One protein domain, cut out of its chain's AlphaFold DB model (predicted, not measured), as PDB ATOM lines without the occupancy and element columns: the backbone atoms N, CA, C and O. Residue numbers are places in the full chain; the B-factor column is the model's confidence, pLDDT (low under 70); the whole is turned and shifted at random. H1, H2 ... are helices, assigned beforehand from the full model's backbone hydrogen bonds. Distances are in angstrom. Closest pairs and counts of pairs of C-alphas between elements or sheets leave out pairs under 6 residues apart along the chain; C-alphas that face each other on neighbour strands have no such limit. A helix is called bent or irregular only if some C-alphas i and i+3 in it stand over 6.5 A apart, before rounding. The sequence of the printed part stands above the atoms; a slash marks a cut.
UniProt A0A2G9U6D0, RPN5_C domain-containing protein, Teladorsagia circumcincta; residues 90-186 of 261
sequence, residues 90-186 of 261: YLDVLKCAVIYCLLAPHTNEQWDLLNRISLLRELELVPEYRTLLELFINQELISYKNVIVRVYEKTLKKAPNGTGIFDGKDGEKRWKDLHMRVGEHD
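AT A GLANCE: This is residues 90 to 186 of the 261 residues of the protein "RPN5_C domain-containing protein" of Teladorsagia circumcincta (UniProt A0A2G9U6D0). Three helices, H1, H2 and H4, stand as an up-and-down bundle, and the short helix H3 sits at the corner between H2 and H4. Next to this bundle H5 and H6 form a loose antiparallel pair, joined to each other by a long loop; H6 meets the bundle at the end of H1, and H5 comes near H4. The printed part has 97 residues with six named helices, H1 to H6 in order along the chain, and no named strand, and its class is all helix. It is compact, with a radius of gyration of the C-alphas of 12.8 A, and its rounded outline spans 33 by 31 by 22 A.

IN THESE COORDINATES: Find C-alpha 90 at (18.937, -25.207, -27.055); from there H1 runs through residues 90 to 103, 19.4 A long. H2 holds residues 108 to 118 and is 15.3 A long; H3 holds residues 121 to 125. Find C-alpha 127 at (33.222, -28.725, -29.950), where H4 begins; it runs to residue 137 over 15.0 A. H5, residues 144 to 157, also measures 15.0 A; it is irregular, but only just, with C-alphas 151 and 154 at 6.9 A. H6, residues 169 to 182, is 21.2 A long and ends at C-alpha 182, (41.884, -22.589, -12.622).

HOW THE PARTS SIT: Begin with H1 and H2, a helical hairpin: they touch, closest at the C-alphas of Cys 101 and Gln 110, 6.4 A, and run opposite ways at a shallow tilt of 34 degrees, only just short of steep. H1 touches H2 with residues 98 to 102 alone. H4 touches H1, closest at the C-alphas of Lys 95 and Tyr 129, 6.8 A, the same way at a shallow tilt of 24 degrees. H4 touches H2 too, closest at the C-alphas of Ser 118 and Arg 130, 7.1 A, and they run opposite ways. H3 and H4 touch only at the corner, and only just, with 3 pairs of C-alphas within 8 A; the closest are those of Leu 123 and Arg 130, 6.0 A. Look next at Leu 103 and Leu 178, whose C-alphas, 6.3 A apart, are the closest of H1 and H6; these helices touch at a steep tilt of 59 degrees, with residues 102 to 103 of H1 alone and 174 to 178 of H6 alone. H5 and H6 are close but not clearly touching, closest at the C-alphas of Tyr 144 and Val 182, 6.1 A, and run opposite ways at a shallow tilt of 31 degrees. H4 and H5 are near each other, with 11 pairs of C-alphas within 10 A, while H4 and H6 are apart. Every O i to N i+4 pair is within hydrogen-bond range in H1, H2 and H4; in H5 it is 5 of 10, in H6 9 of 10, and in H3 0 of 1, beside 2 of 2 O i to N i+3 pairs.

THE WHOLE: The C-alphas of Tyr 90 and Asp 186, the two farthest apart, are 36.7 A apart. The printed part has no cut; the link from H5 to H6 is long, with 11 residues. The mean pLDDT of the printed part is 72.1, and among the residues under 70 in this model are residues 154 to 170 and 182 to 186.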
ATOM      1  N   TYR A  90      18.536 -24.004 -27.798       67.31
ATOM      2  CA  TYR A  90      18.937 -25.207 -27.055       67.31
ATOM      3  C   TYR A  90      20.457 -25.326 -26.963       67.31
ATOM      4  O   TYR A  90      21.004 -25.621 -25.902       67.31
ATOM      5  N   LEU A  91      21.151 -25.008 -28.058       68.25
ATOM      6  CA  LEU A  91      22.610 -24.953 -28.073       68.25
ATOM      7  C   LEU A  91      23.122 -23.895 -27.094       68.25
ATOM      8  O   LEU A  91      24.122 -24.112 -26.419       68.25
ATOM      9  N   ASP A  92      22.420 -22.771 -26.969       71.31
ATOM     10  CA  ASP A  92      22.760 -21.729 -26.004       71.31
ATOM     11  C   ASP A  92      22.475 -22.169 -24.562       71.31
ATOM     12  O   ASP A  92      23.313 -21.966 -23.687       71.31
ATOM     13  N   VAL A  93      21.368 -22.870 -24.305       72.88
ATOM     14  CA  VAL A  93      21.070 -23.483 -23.001       72.88
ATOM     15  C   VAL A  93      22.127 -24.526 -22.634       72.88
ATOM     16  O   VAL A  93      22.572 -24.563 -21.489       72.88
ATOM     17  N   LEU A  94      22.599 -25.322 -23.594       73.56
ATOM     18  CA  LEU A  94      23.664 -26.298 -23.380       73.56
ATOM     19  C   LEU A  94      25.001 -25.610 -23.056       73.56
ATOM     20  O   LEU A  94      25.659 -25.973 -22.081       73.56
ATOM     21  N   LYS A  95      25.374 -24.559 -23.801       77.00
ATOM     22  CA  LYS A  95      26.545 -23.716 -23.488       77.00
ATOM     23  C   LYS A  95      26.433 -23.096 -22.092       77.00
ATOM     24  O   LYS A  95      27.415 -23.079 -21.349       77.00
ATOM     25  N   CYS A  96      25.247 -22.600 -21.721       73.12
ATOM     26  CA  CYS A  96      24.962 -22.099 -20.377       73.12
ATOM     27  C   CYS A  96      25.174 -23.186 -19.330       73.12
ATOM     28  O   CYS A  96      25.888 -22.952 -18.359       73.12
ATOM     29  N   ALA A  97      24.573 -24.358 -19.522       75.62
ATOM     30  CA  ALA A  97      24.652 -25.470 -18.587       75.62
ATOM     31  C   ALA A  97      26.107 -25.892 -18.351       75.62
ATOM     32  O   ALA A  97      26.518 -26.019 -17.198       75.62
ATOM     33  N   VAL A  98      26.910 -26.005 -19.415       80.06
ATOM     34  CA  VAL A  98      28.350 -26.294 -19.323       80.06
ATOM     35  C   VAL A  98      29.068 -25.230 -18.494       80.06
ATOM     36  O   VAL A  98      29.748 -25.572 -17.529       80.06
ATOM     37  N   ILE A  99      28.886 -23.942 -18.806       78.94
ATOM     38  CA  ILE A  99      29.532 -22.851 -18.058       78.94
ATOM     39  C   ILE A  99      29.091 -22.853 -16.591       78.94
ATOM     40  O   ILE A  99      29.932 -22.713 -15.709       78.94
ATOM     41  N   TYR A 100      27.804 -23.030 -16.299       79.81
ATOM     42  CA  TYR A 100      27.310 -23.047 -14.922       79.81
ATOM     43  C   TYR A 100      27.817 -24.254 -14.133       79.81
ATOM     44  O   TYR A 100      28.194 -24.089 -12.977       79.81
ATOM     45  N   CYS A 101      27.927 -25.433 -14.748       82.12
ATOM     46  CA  CYS A 101      28.552 -26.597 -14.113       82.12
ATOM     47  C   CYS A 101      30.047 -26.369 -13.865       82.12
ATOM     48  O   CYS A 101      30.568 -26.720 -12.804       82.12
ATOM     49  N   LEU A 102      30.729 -25.705 -14.803       78.06
ATOM     50  CA  LEU A 102      32.108 -25.251 -14.641       78.06
ATOM     51  C   LEU A 102      32.249 -24.084 -13.663       78.06
ATOM     52  O   LEU A 102      33.374 -23.816 -13.263       78.06
ATOM     53  N   LEU A 103      31.164 -23.412 -13.258       78.06
ATOM     54  CA  LEU A 103      31.118 -22.342 -12.250       78.06
ATOM     55  C   LEU A 103      30.531 -22.791 -10.896       78.06
ATOM     56  O   LEU A 103      30.598 -22.026  -9.930       78.06
ATOM     57  N   ALA A 104      30.035 -24.025 -10.780       77.69
ATOM     58  CA  ALA A 104      29.497 -24.612  -9.547       77.69
ATOM     59  C   ALA A 104      30.604 -25.229  -8.667       77.69
ATOM     60  O   ALA A 104      31.567 -25.777  -9.203       77.69
ATOM     61  N   PRO A 105      30.589 -25.072  -7.333       74.69
ATOM     62  CA  PRO A 105      31.677 -25.530  -6.456       74.69
ATOM     63  C   PRO A 105      31.969 -27.031  -6.624       74.69
ATOM     64  O   PRO A 105      31.060 -27.801  -6.934       74.69
ATOM     65  N   HIS A 106      33.229 -27.434  -6.411       72.06
ATOM     66  CA  HIS A 106      33.660 -28.823  -6.586       72.06
ATOM     67  C   HIS A 106      32.991 -29.715  -5.536       72.06
ATOM     68  O   HIS A 106      33.401 -29.778  -4.379       72.06
ATOM     69  N   THR A 107      31.924 -30.380  -5.953       78.69
ATOM     70  CA  THR A 107      31.096 -31.273  -5.143       78.69
ATOM     71  C   THR A 107      30.903 -32.568  -5.916       78.69
ATOM     72  O   THR A 107      31.052 -32.593  -7.138       78.69
ATOM     73  N   ASN A 108      30.549 -33.648  -5.222       77.56
ATOM     74  CA  ASN A 108      30.286 -34.926  -5.889       77.56
ATOM     75  C   ASN A 108      29.150 -34.801  -6.920       77.56
ATOM     76  O   ASN A 108      29.231 -35.396  -7.987       77.56
ATOM     77  N   GLU A 109      28.137 -33.978  -6.631       78.00
ATOM     78  CA  GLU A 109      27.028 -33.682  -7.547       78.00
ATOM     79  C   GLU A 109      27.494 -32.913  -8.784       78.00
ATOM     80  O   GLU A 109      27.106 -33.240  -9.903       78.00
ATOM     81  N   GLN A 110      28.363 -31.916  -8.601       85.50
ATOM     82  CA  GLN A 110      28.945 -31.170  -9.711       85.50
ATOM     83  C   GLN A 110      29.810 -32.073 -10.597       85.50
ATOM     84  O   GLN A 110      29.723 -31.969 -11.818       85.50
ATOM     85  N   TRP A 111      30.589 -32.985 -10.007       82.81
ATOM     86  CA  TRP A 111      31.401 -33.950 -10.748       82.81
ATOM     87  C   TRP A 111      30.544 -34.984 -11.498       82.81
ATOM     88  O   TRP A 111      30.815 -35.257 -12.668       82.81
ATOM     89  N   ASP A 112      29.482 -35.514 -10.879       83.69
ATOM     90  CA  ASP A 112      28.513 -36.392 -11.556       83.69
ATOM     91  C   ASP A 112      27.856 -35.671 -12.739       83.69
ATOM     92  O   ASP A 112      27.875 -36.162 -13.868       83.69
ATOM     93  N   LEU A 113      27.353 -34.458 -12.509       82.94
ATOM     94  CA  LEU A 113      26.706 -33.651 -13.537       82.94
ATOM     95  C   LEU A 113      27.661 -33.325 -14.693       82.94
ATOM     96  O   LEU A 113      27.268 -33.415 -15.853       82.94
ATOM     97  N   LEU A 114      28.921 -33.005 -14.401       84.31
ATOM     98  CA  LEU A 114      29.935 -32.698 -15.408       84.31
ATOM     99  C   LEU A 114      30.257 -33.926 -16.275       84.31
ATOM    100  O   LEU A 114      30.272 -33.819 -17.502       84.31
ATOM    101  N   ASN A 115      30.411 -35.106 -15.665       84.69
ATOM    102  CA  ASN A 115      30.593 -36.356 -16.407       84.69
ATOM    103  C   ASN A 115      29.349 -36.725 -17.225       84.69
ATOM    104  O   ASN A 115      29.472 -37.134 -18.378       84.69
ATOM    105  N   ARG A 116      28.144 -36.521 -16.691       83.31
ATOM    106  CA  ARG A 116      26.893 -36.766 -17.426       83.31
ATOM    107  C   ARG A 116      26.736 -35.843 -18.629       83.31
ATOM    108  O   ARG A 116      26.343 -36.310 -19.692       83.31
ATOM    109  N   ILE A 117      27.082 -34.563 -18.484       83.06
ATOM    110  CA  ILE A 117      27.062 -33.596 -19.588       83.06
ATOM    111  C   ILE A 117      28.099 -33.966 -20.654       83.06
ATOM    112  O   ILE A 117      27.814 -33.838 -21.842       83.06
ATOM    113  N   SER A 118      29.264 -34.494 -20.262       81.50
ATOM    114  CA  SER A 118      30.296 -34.944 -21.212       81.50
ATOM    115  C   SER A 118      29.838 -36.081 -22.139       81.50
ATOM    116  O   SER A 118      30.333 -36.207 -23.261       81.50
ATOM    117  N   LEU A 119      28.866 -36.882 -21.686       84.19
ATOM    118  CA  LEU A 119      28.284 -38.002 -22.429       84.19
ATOM    119  C   LEU A 119      27.152 -37.576 -23.378       84.19
ATOM    120  O   LEU A 119      26.676 -38.393 -24.166       84.19
ATOM    121  N   LEU A 120      26.697 -36.320 -23.318       81.44
ATOM    122  CA  LEU A 120      25.649 -35.832 -24.209       81.44
ATOM    123  C   LEU A 120      26.188 -35.724 -25.640       81.44
ATOM    124  O   LEU A 120      27.095 -34.941 -25.919       81.44
ATOM    125  N   ARG A 121      25.560 -36.449 -26.574       75.88
ATOM    126  CA  ARG A 121      25.861 -36.363 -28.016       75.88
ATOM    127  C   ARG A 121      25.702 -34.941 -28.554       75.88
ATOM    128  O   ARG A 121      26.410 -34.523 -29.456       75.88
ATOM    129  N   GLU A 122      24.795 -34.171 -27.969       74.44
ATOM    130  CA  GLU A 122      24.509 -32.795 -28.382       74.44
ATOM    131  C   GLU A 122      25.680 -31.838 -28.116       74.44
ATOM    132  O   GLU A 122      25.763 -30.777 -28.730       74.44
ATOM    133  N   LEU A 123      26.639 -32.239 -27.275       74.12
ATOM    134  CA  LEU A 123      27.873 -31.495 -27.047       74.12
ATOM    135  C   LEU A 123      28.850 -31.595 -28.237       74.12
ATOM    136  O   LEU A 123      29.722 -30.742 -28.380       74.12
ATOM    137  N   GLU A 124      28.684 -32.578 -29.133       73.62
ATOM    138  CA  GLU A 124      29.442 -32.664 -30.396       73.62
ATOM    139  C   GLU A 124      29.111 -31.507 -31.348       73.62
ATOM    140  O   GLU A 124      29.962 -31.086 -32.131       73.62
ATOM    141  N   LEU A 125      27.902 -30.943 -31.241       75.69
ATOM    142  CA  LEU A 125      27.476 -29.779 -32.023       75.69
ATOM    143  C   LEU A 125      28.221 -28.500 -31.605       75.69
ATOM    144  O   LEU A 125      28.220 -27.519 -32.348       75.69
ATOM    145  N   VAL A 126      28.858 -28.499 -30.425       76.88
ATOM    146  CA  VAL A 126      29.600 -27.356 -29.879       76.88
ATOM    147  C   VAL A 126      30.989 -27.803 -29.371       76.88
ATOM    148  O   VAL A 126      31.235 -27.868 -28.160       76.88
ATOM    149  N   PRO A 127      31.942 -28.087 -30.282       79.31
ATOM    150  CA  PRO A 127      33.222 -28.725 -29.950       79.31
ATOM    151  C   PRO A 127      34.124 -27.886 -29.031       79.31
ATOM    152  O   PRO A 127      34.923 -28.425 -28.267       79.31
ATOM    153  N   GLU A 128      33.980 -26.561 -29.056       79.94
ATOM    154  CA  GLU A 128      34.731 -25.632 -28.202       79.94
ATOM    155  C   GLU A 128      34.414 -25.858 -26.715       79.94
ATOM    156  O   GLU A 128      35.311 -25.927 -25.876       79.94
ATOM    157  N   TYR A 129      33.132 -26.034 -26.387       77.94
ATOM    158  CA  TYR A 129      32.669 -26.251 -25.017       77.94
ATOM    159  C   TYR A 129      32.937 -27.681 -24.556       77.94
ATOM    160  O   TYR A 129      33.233 -27.895 -23.382       77.94
ATOM    161  N   ARG A 130      32.905 -28.645 -25.486       81.81
ATOM    162  CA  ARG A 130      33.349 -30.017 -25.236       81.81
ATOM    163  C   ARG A 130      34.812 -30.057 -24.810       81.81
ATOM    164  O   ARG A 130      35.118 -30.590 -23.750       81.81
ATOM    165  N   THR A 131      35.688 -29.450 -25.607       81.81
ATOM    166  CA  THR A 131      37.133 -29.416 -25.337       81.81
ATOM    167  C   THR A 131      37.411 -28.715 -24.009       81.81
ATOM    168  O   THR A 131      38.225 -29.181 -23.217       81.81
ATOM    169  N   LEU A 132      36.695 -27.622 -23.723       80.56
ATOM    170  CA  LEU A 132      36.785 -26.947 -22.433       80.56
ATOM    171  C   LEU A 132      36.393 -27.877 -21.281       80.56
ATOM    172  O   LEU A 132      37.112 -27.942 -20.294       80.56
ATOM    173  N   LEU A 133      35.284 -28.604 -21.396       81.00
ATOM    174  CA  LEU A 133      34.818 -29.516 -20.356       81.00
ATOM    175  C   LEU A 133      35.790 -30.693 -20.155       81.00
ATOM    176  O   LEU A 133      36.100 -31.033 -19.017       81.00
ATOM    177  N   GLU A 134      36.342 -31.248 -21.235       81.12
ATOM    178  CA  GLU A 134      37.370 -32.297 -21.186       81.12
ATOM    179  C   GLU A 134      38.647 -31.829 -20.473       81.12
ATOM    180  O   GLU A 134      39.210 -32.591 -19.692       81.12
ATOM    181  N   LEU A 135      39.064 -30.567 -20.644       78.06
ATOM    182  CA  LEU A 135      40.198 -30.003 -19.898       78.06
ATOM    183  C   LEU A 135      39.982 -30.027 -18.379       78.06
ATOM    184  O   LEU A 135      40.954 -30.176 -17.651       78.06
ATOM    185  N   PHE A 136      38.741 -29.879 -17.901       75.75
ATOM    186  CA  PHE A 136      38.416 -29.956 -16.469       75.75
ATOM    187  C   PHE A 136      38.188 -31.395 -15.975       75.75
ATOM    188  O   PHE A 136      38.332 -31.644 -14.780       75.75
ATOM    189  N   ILE A 137      37.835 -32.337 -16.859       77.75
ATOM    190  CA  ILE A 137      37.780 -33.774 -16.528       77.75
ATOM    191  C   ILE A 137      39.195 -34.336 -16.391       77.75
ATOM    192  O   ILE A 137      39.480 -35.100 -15.465       77.75
ATOM    193  N   ASN A 138      40.077 -33.958 -17.315       73.75
ATOM    194  CA  ASN A 138      41.480 -34.321 -17.275       73.75
ATOM    195  C   ASN A 138      42.086 -33.658 -16.035       73.75
ATOM    196  O   ASN A 138      42.100 -32.438 -15.922       73.75
ATOM    197  N   GLN A 139      42.555 -34.454 -15.075       66.06
ATOM    198  CA  GLN A 139      43.097 -33.978 -13.794       66.06
ATOM    199  C   GLN A 139      44.491 -33.331 -13.954       66.06
ATOM    200  O   GLN A 139      45.417 -33.610 -13.192       66.06
ATOM    201  N   GLU A 140      44.663 -32.497 -14.974       68.38
ATOM    202  CA  GLU A 140      45.904 -31.828 -15.339       68.38
ATOM    203  C   GLU A 140      45.861 -30.346 -14.950       68.38
ATOM    204  O   GLU A 140      44.807 -29.716 -14.873       68.38
ATOM    205  N   LEU A 141      47.035 -29.766 -14.693       66.50
ATOM    206  CA  LEU A 141      47.148 -28.346 -14.367       66.50
ATOM    207  C   LEU A 141      46.837 -27.496 -15.606       66.50
ATOM    208  O   LEU A 141      47.610 -27.458 -16.564       66.50
ATOM    209  N   ILE A 142      45.725 -26.766 -15.562       68.69
ATOM    210  CA  ILE A 142      45.316 -25.855 -16.633       68.69
ATOM    211  C   ILE A 142      46.026 -24.512 -16.443       68.69
ATOM    212  O   ILE A 142      45.841 -23.845 -15.427       68.69
ATOM    213  N   SER A 143      46.786 -24.058 -17.447       70.69
ATOM    214  CA  SER A 143      47.321 -22.693 -17.414       70.69
ATOM    215  C   SER A 143      46.272 -21.673 -17.867       70.69
ATOM    216  O   SER A 143      45.934 -21.591 -19.052       70.69
ATOM    217  N   TYR A 144      45.787 -20.847 -16.942       70.69
ATOM    218  CA  TYR A 144      44.789 -19.810 -17.201       70.69
ATOM    219  C   TYR A 144      45.259 -18.808 -18.260       70.69
ATOM    220  O   TYR A 144      44.536 -18.536 -19.218       70.69
ATOM    221  N   LYS A 145      46.486 -18.284 -18.144       66.75
ATOM    222  CA  LYS A 145      47.003 -17.281 -19.096       66.75
ATOM    223  C   LYS A 145      47.185 -17.821 -20.515       66.75
ATOM    224  O   LYS A 145      46.948 -17.093 -21.477       66.75
ATOM    225  N   ASN A 146      47.623 -19.070 -20.660       67.12
ATOM    226  CA  ASN A 146      47.974 -19.627 -21.968       67.12
ATOM    227  C   ASN A 146      46.820 -20.369 -22.642       67.12
ATOM    228  O   ASN A 146      46.735 -20.332 -23.865       67.12
ATOM    229  N   VAL A 147      45.941 -21.010 -21.870       71.31
ATOM    230  CA  VAL A 147      44.836 -21.821 -22.396       71.31
ATOM    231  C   VAL A 147      43.535 -21.024 -22.352       71.31
ATOM    232  O   VAL A 147      42.941 -20.755 -23.393       71.31
ATOM    233  N   ILE A 148      43.120 -20.556 -21.172       73.44
ATOM    234  CA  ILE A 148      41.818 -19.893 -21.002       73.44
ATOM    235  C   ILE A 148      41.801 -18.505 -21.649       73.44
ATOM    236  O   ILE A 148      40.926 -18.214 -22.460       73.44
ATOM    237  N   VAL A 149      42.788 -17.656 -21.356       70.62
ATOM    238  CA  VAL A 149      42.807 -16.275 -21.865       70.62
ATOM    239  C   VAL A 149      43.086 -16.230 -23.371       70.62
ATOM    240  O   VAL A 149      42.424 -15.502 -24.100       70.62
ATOM    241  N   ARG A 150      44.030 -17.024 -23.889       72.00
ATOM    242  CA  ARG A 150      44.364 -16.963 -25.325       72.00
ATOM    243  C   ARG A 150      43.314 -17.604 -26.229       72.00
ATOM    244  O   ARG A 150      43.062 -17.065 -27.304       72.00
ATOM    245  N   VAL A 151      42.753 -18.744 -25.824       71.88
ATOM    246  CA  VAL A 151      41.863 -19.544 -26.681       71.88
ATOM    247  C   VAL A 151      40.402 -19.218 -26.395       71.88
ATOM    248  O   VAL A 151      39.648 -18.927 -27.318       71.88
ATOM    249  N   TYR A 152      40.014 -19.193 -25.120       73.00
ATOM    250  CA  TYR A 152      38.608 -19.130 -24.726       73.00
ATOM    251  C   TYR A 152      38.109 -17.721 -24.381       73.00
ATOM    252  O   TYR A 152      36.901 -17.516 -24.373       73.00
ATOM    253  N   GLU A 153      38.964 -16.713 -24.158       72.50
ATOM    254  CA  GLU A 153      38.486 -15.354 -23.836       72.50
ATOM    255  C   GLU A 153      37.626 -14.753 -24.952       72.50
ATOM    256  O   GLU A 153      36.586 -14.156 -24.682       72.50
ATOM    257  N   LYS A 154      38.026 -14.935 -26.215       69.00
ATOM    258  CA  LYS A 154      37.248 -14.434 -27.357       69.00
ATOM    259  C   LYS A 154      35.919 -15.175 -27.494       69.00
ATOM    260  O   LYS A 154      34.897 -14.534 -27.722       69.00
ATOM    261  N   THR A 155      35.930 -16.489 -27.296       66.19
ATOM    262  CA  THR A 155      34.741 -17.344 -27.383       66.19
ATOM    263  C   THR A 155      33.759 -17.078 -26.240       66.19
ATOM    264  O   THR A 155      32.556 -17.023 -26.465       66.19
ATOM    265  N   LEU A 156      34.257 -16.838 -25.022       67.75
ATOM    266  CA  LEU A 156      33.436 -16.653 -23.822       67.75
ATOM    267  C   LEU A 156      32.953 -15.207 -23.616       67.75
ATOM    268  O   LEU A 156      31.856 -15.028 -23.094       67.75
ATOM    269  N   LYS A 157      33.734 -14.182 -24.005       64.06
ATOM    270  CA  LYS A 157      33.374 -12.757 -23.807       64.06
ATOM    271  C   LYS A 157      32.860 -12.028 -25.050       64.06
ATOM    272  O   LYS A 157      32.278 -10.963 -24.909       64.06
ATOM    273  N   LYS A 158      33.163 -12.492 -26.270       54.22
ATOM    274  CA  LYS A 158      32.924 -11.704 -27.501       54.22
ATOM    275  C   LYS A 158      32.077 -12.403 -28.560       54.22
ATOM    276  O   LYS A 158      31.931 -11.862 -29.655       54.22
ATOM    277  N   ALA A 159      31.535 -13.585 -28.287       49.41
ATOM    278  CA  ALA A 159      30.740 -14.275 -29.292       49.41
ATOM    279  C   ALA A 159      29.376 -13.571 -29.499       49.41
ATOM    280  O   ALA A 159      28.659 -13.361 -28.523       49.41
ATOM    281  N   PRO A 160      28.961 -13.274 -30.750       44.59
ATOM    282  CA  PRO A 160      27.595 -12.830 -31.065       44.59
ATOM    283  C   PRO A 160      26.538 -13.919 -30.785       44.59
ATOM    284  O   PRO A 160      25.365 -13.606 -30.623       44.59
ATOM    285  N   ASN A 161      26.983 -15.178 -30.660       49.12
ATOM    286  CA  ASN A 161      26.222 -16.349 -30.199       49.12
ATOM    287  C   ASN A 161      26.685 -16.801 -28.796       49.12
ATOM    288  O   ASN A 161      26.600 -17.982 -28.440       49.12
ATOM    289  N   GLY A 162      27.310 -15.883 -28.056       50.44
ATOM    290  CA  GLY A 162      27.700 -16.063 -26.670       50.44
ATOM    291  C   GLY A 162      26.483 -15.826 -25.796       50.44
ATOM    292  O   GLY A 162      25.719 -14.892 -26.003       50.44
ATOM    293  N   THR A 163      26.308 -16.664 -24.791       53.31
ATOM    294  CA  THR A 163      25.147 -16.681 -23.897       53.31
ATOM    295  C   THR A 163      25.014 -15.442 -22.995       53.31
ATOM    296  O   THR A 163      24.238 -15.459 -22.043       53.31
ATOM    297  N   GLY A 164      25.788 -14.373 -23.233       56.22
ATOM    298  CA  GLY A 164      25.799 -13.144 -22.430       56.22
ATOM    299  C   GLY A 164      26.169 -13.361 -20.956       56.22
ATOM    300  O   GLY A 164      26.052 -12.451 -20.143       56.22
ATOM    301  N   ILE A 165      26.609 -14.569 -20.575       60.69
ATOM    302  CA  ILE A 165      26.824 -14.971 -19.174       60.69
ATOM    303  C   ILE A 165      27.960 -14.172 -18.534       60.69
ATOM    304  O   ILE A 165      27.932 -13.934 -17.324       60.69
ATOM    305  N   PHE A 166      28.945 -13.765 -19.334       62.25
ATOM    306  CA  PHE A 166      30.088 -12.966 -18.898       62.25
ATOM    307  C   PHE A 166      29.931 -11.468 -19.192       62.25
ATOM    308  O   PHE A 166      30.832 -10.700 -18.853       62.25
ATOM    309  N   ASP A 167      28.792 -11.039 -19.739       61.94
ATOM    310  CA  ASP A 167      28.500  -9.628 -19.976       61.94
ATOM    311  C   ASP A 167      27.794  -8.996 -18.764       61.94
ATOM    312  O   ASP A 167      26.934  -9.591 -18.114       61.94
ATOM    313  N   GLY A 168      28.169  -7.757 -18.433       65.00
ATOM    314  CA  GLY A 168      27.575  -6.986 -17.335       65.00
ATOM    315  C   GLY A 168      28.287  -7.113 -15.978       65.00
ATOM    316  O   GLY A 168      29.372  -7.678 -15.854       65.00
ATOM    317  N   LYS A 169      27.678  -6.537 -14.929       60.34
ATOM    318  CA  LYS A 169      28.286  -6.416 -13.583       60.34
ATOM    319  C   LYS A 169      28.543  -7.766 -12.899       60.34
ATOM    320  O   LYS A 169      29.495  -7.883 -12.132       60.34
ATOM    321  N   ASP A 170      27.716  -8.770 -13.186       64.75
ATOM    322  CA  ASP A 170      27.865 -10.127 -12.645       64.75
ATOM    323  C   ASP A 170      28.813 -10.999 -13.481       64.75
ATOM    324  O   ASP A 170      29.359 -11.978 -12.974       64.75
ATOM    325  N   GLY A 171      29.076 -10.616 -14.734       70.06
ATOM    326  CA  GLY A 171      30.022 -11.298 -15.612       70.06
ATOM    327  C   GLY A 171      31.463 -11.218 -15.110       70.06
ATOM    328  O   GLY A 171      32.170 -12.222 -15.099       70.06
ATOM    329  N   GLU A 172      31.869 -10.063 -14.576       71.81
ATOM    330  CA  GLU A 172      33.198  -9.878 -13.977       71.81
ATOM    331  C   GLU A 172      33.387 -10.742 -12.716       71.81
ATOM    332  O   GLU A 172      34.471 -11.275 -12.479       71.81
ATOM    333  N   LYS A 173      32.324 -10.939 -11.921       76.75
ATOM    334  CA  LYS A 173      32.355 -11.874 -10.783       76.75
ATOM    335  C   LYS A 173      32.522 -13.313 -11.263       76.75
ATOM    336  O   LYS A 173      33.425 -13.995 -10.800       76.75
ATOM    337  N   ARG A 174      31.728 -13.739 -12.251       75.81
ATOM    338  CA  ARG A 174      31.822 -15.084 -12.849       75.81
ATOM    339  C   ARG A 174      33.185 -15.337 -13.491       75.81
ATOM    340  O   ARG A 174      33.697 -16.449 -13.421       75.81
ATOM    341  N   TRP A 175      33.798 -14.313 -14.084       76.62
ATOM    342  CA  TRP A 175      35.148 -14.393 -14.642       76.62
ATOM    343  C   TRP A 175      36.205 -14.581 -13.550       76.62
ATOM    344  O   TRP A 175      37.110 -15.403 -13.695       76.62
ATOM    345  N   LYS A 176      36.065 -13.880 -12.420       75.12
ATOM    346  CA  LYS A 176      36.913 -14.092 -11.238       75.12
ATOM    347  C   LYS A 176      36.706 -15.471 -10.615       75.12
ATOM    348  O   LYS A 176      37.691 -16.102 -10.248       75.12
ATOM    349  N   ASP A 177      35.475 -15.968 -10.557       75.56
ATOM    350  CA  ASP A 177      35.178 -17.315 -10.058       75.56
ATOM    351  C   ASP A 177      35.783 -18.393 -10.966       75.56
ATOM    352  O   ASP A 177      36.393 -19.343 -10.474       75.56
ATOM    353  N   LEU A 178      35.696 -18.216 -12.290       76.81
ATOM    354  CA  LEU A 178      36.388 -19.071 -13.258       76.81
ATOM    355  C   LEU A 178      37.904 -19.031 -13.040       76.81
ATOM    356  O   LEU A 178      38.570 -20.064 -13.064       76.81
ATOM    357  N   HIS A 179      38.454 -17.848 -12.780       74.81
ATOM    358  CA  HIS A 179      39.874 -17.690 -12.521       74.81
ATOM    359  C   HIS A 179      40.334 -18.378 -11.227       74.81
ATOM    360  O   HIS A 179      41.368 -19.049 -11.227       74.81
ATOM    361  N   MET A 180      39.556 -18.273 -10.145       70.88
ATOM    362  CA  MET A 180      39.836 -18.981  -8.892       70.88
ATOM    363  C   MET A 180      39.812 -20.500  -9.069       70.88
ATOM    364  O   MET A 180      40.601 -21.189  -8.432       70.88
ATOM    365  N   ARG A 181      38.969 -21.031  -9.962       71.88
ATOM    366  CA  ARG A 181      38.909 -22.477 -10.247       71.88
ATOM    367  C   ARG A 181      40.130 -23.009 -10.961       71.88
ATOM    368  O   ARG A 181      40.554 -24.123 -10.689       71.88
ATOM    369  N   VAL A 182      40.678 -22.218 -11.876       69.06
ATOM    370  CA  VAL A 182      41.884 -22.589 -12.622       69.06
ATOM    371  C   VAL A 182      43.143 -22.412 -11.751       69.06
ATOM    372  O   VAL A 182      44.212 -22.898 -12.097       69.06
ATOM    373  N   GLY A 183      43.014 -21.786 -10.573       59.16
ATOM    374  CA  GLY A 183      44.002 -21.868  -9.493       59.16
ATOM    375  C   GLY A 183      45.258 -21.010  -9.673       59.16
ATOM    376  O   GLY A 183      46.218 -21.186  -8.926       59.16
ATOM    377  N   GLU A 184      45.291 -20.075 -10.632       54.56
ATOM    378  CA  GLU A 184      46.538 -19.360 -10.960       54.56
ATOM    379  C   GLU A 184      46.837 -18.117 -10.103       54.56
ATOM    380  O   GLU A 184      48.014 -17.803  -9.925       54.56
ATOM    381  N   HIS A 185      45.849 -17.364  -9.595       50.44
ATOM    382  CA  HIS A 185      46.169 -15.998  -9.137       50.44
ATOM    383  C   HIS A 185      46.889 -15.891  -7.791       50.44
ATOM    384  O   HIS A 185      47.476 -14.851  -7.509       50.44
ATOM    385  N   ASP A 186      46.864 -16.932  -6.968       60.28
ATOM    386  CA  ASP A 186      47.635 -17.007  -5.729       60.28
ATOM    387  C   ASP A 186      47.508 -18.436  -5.198       60.28
ATOM    388  O   ASP A 186      46.566 -18.753  -4.470       60.28
TER     389      ASP A 186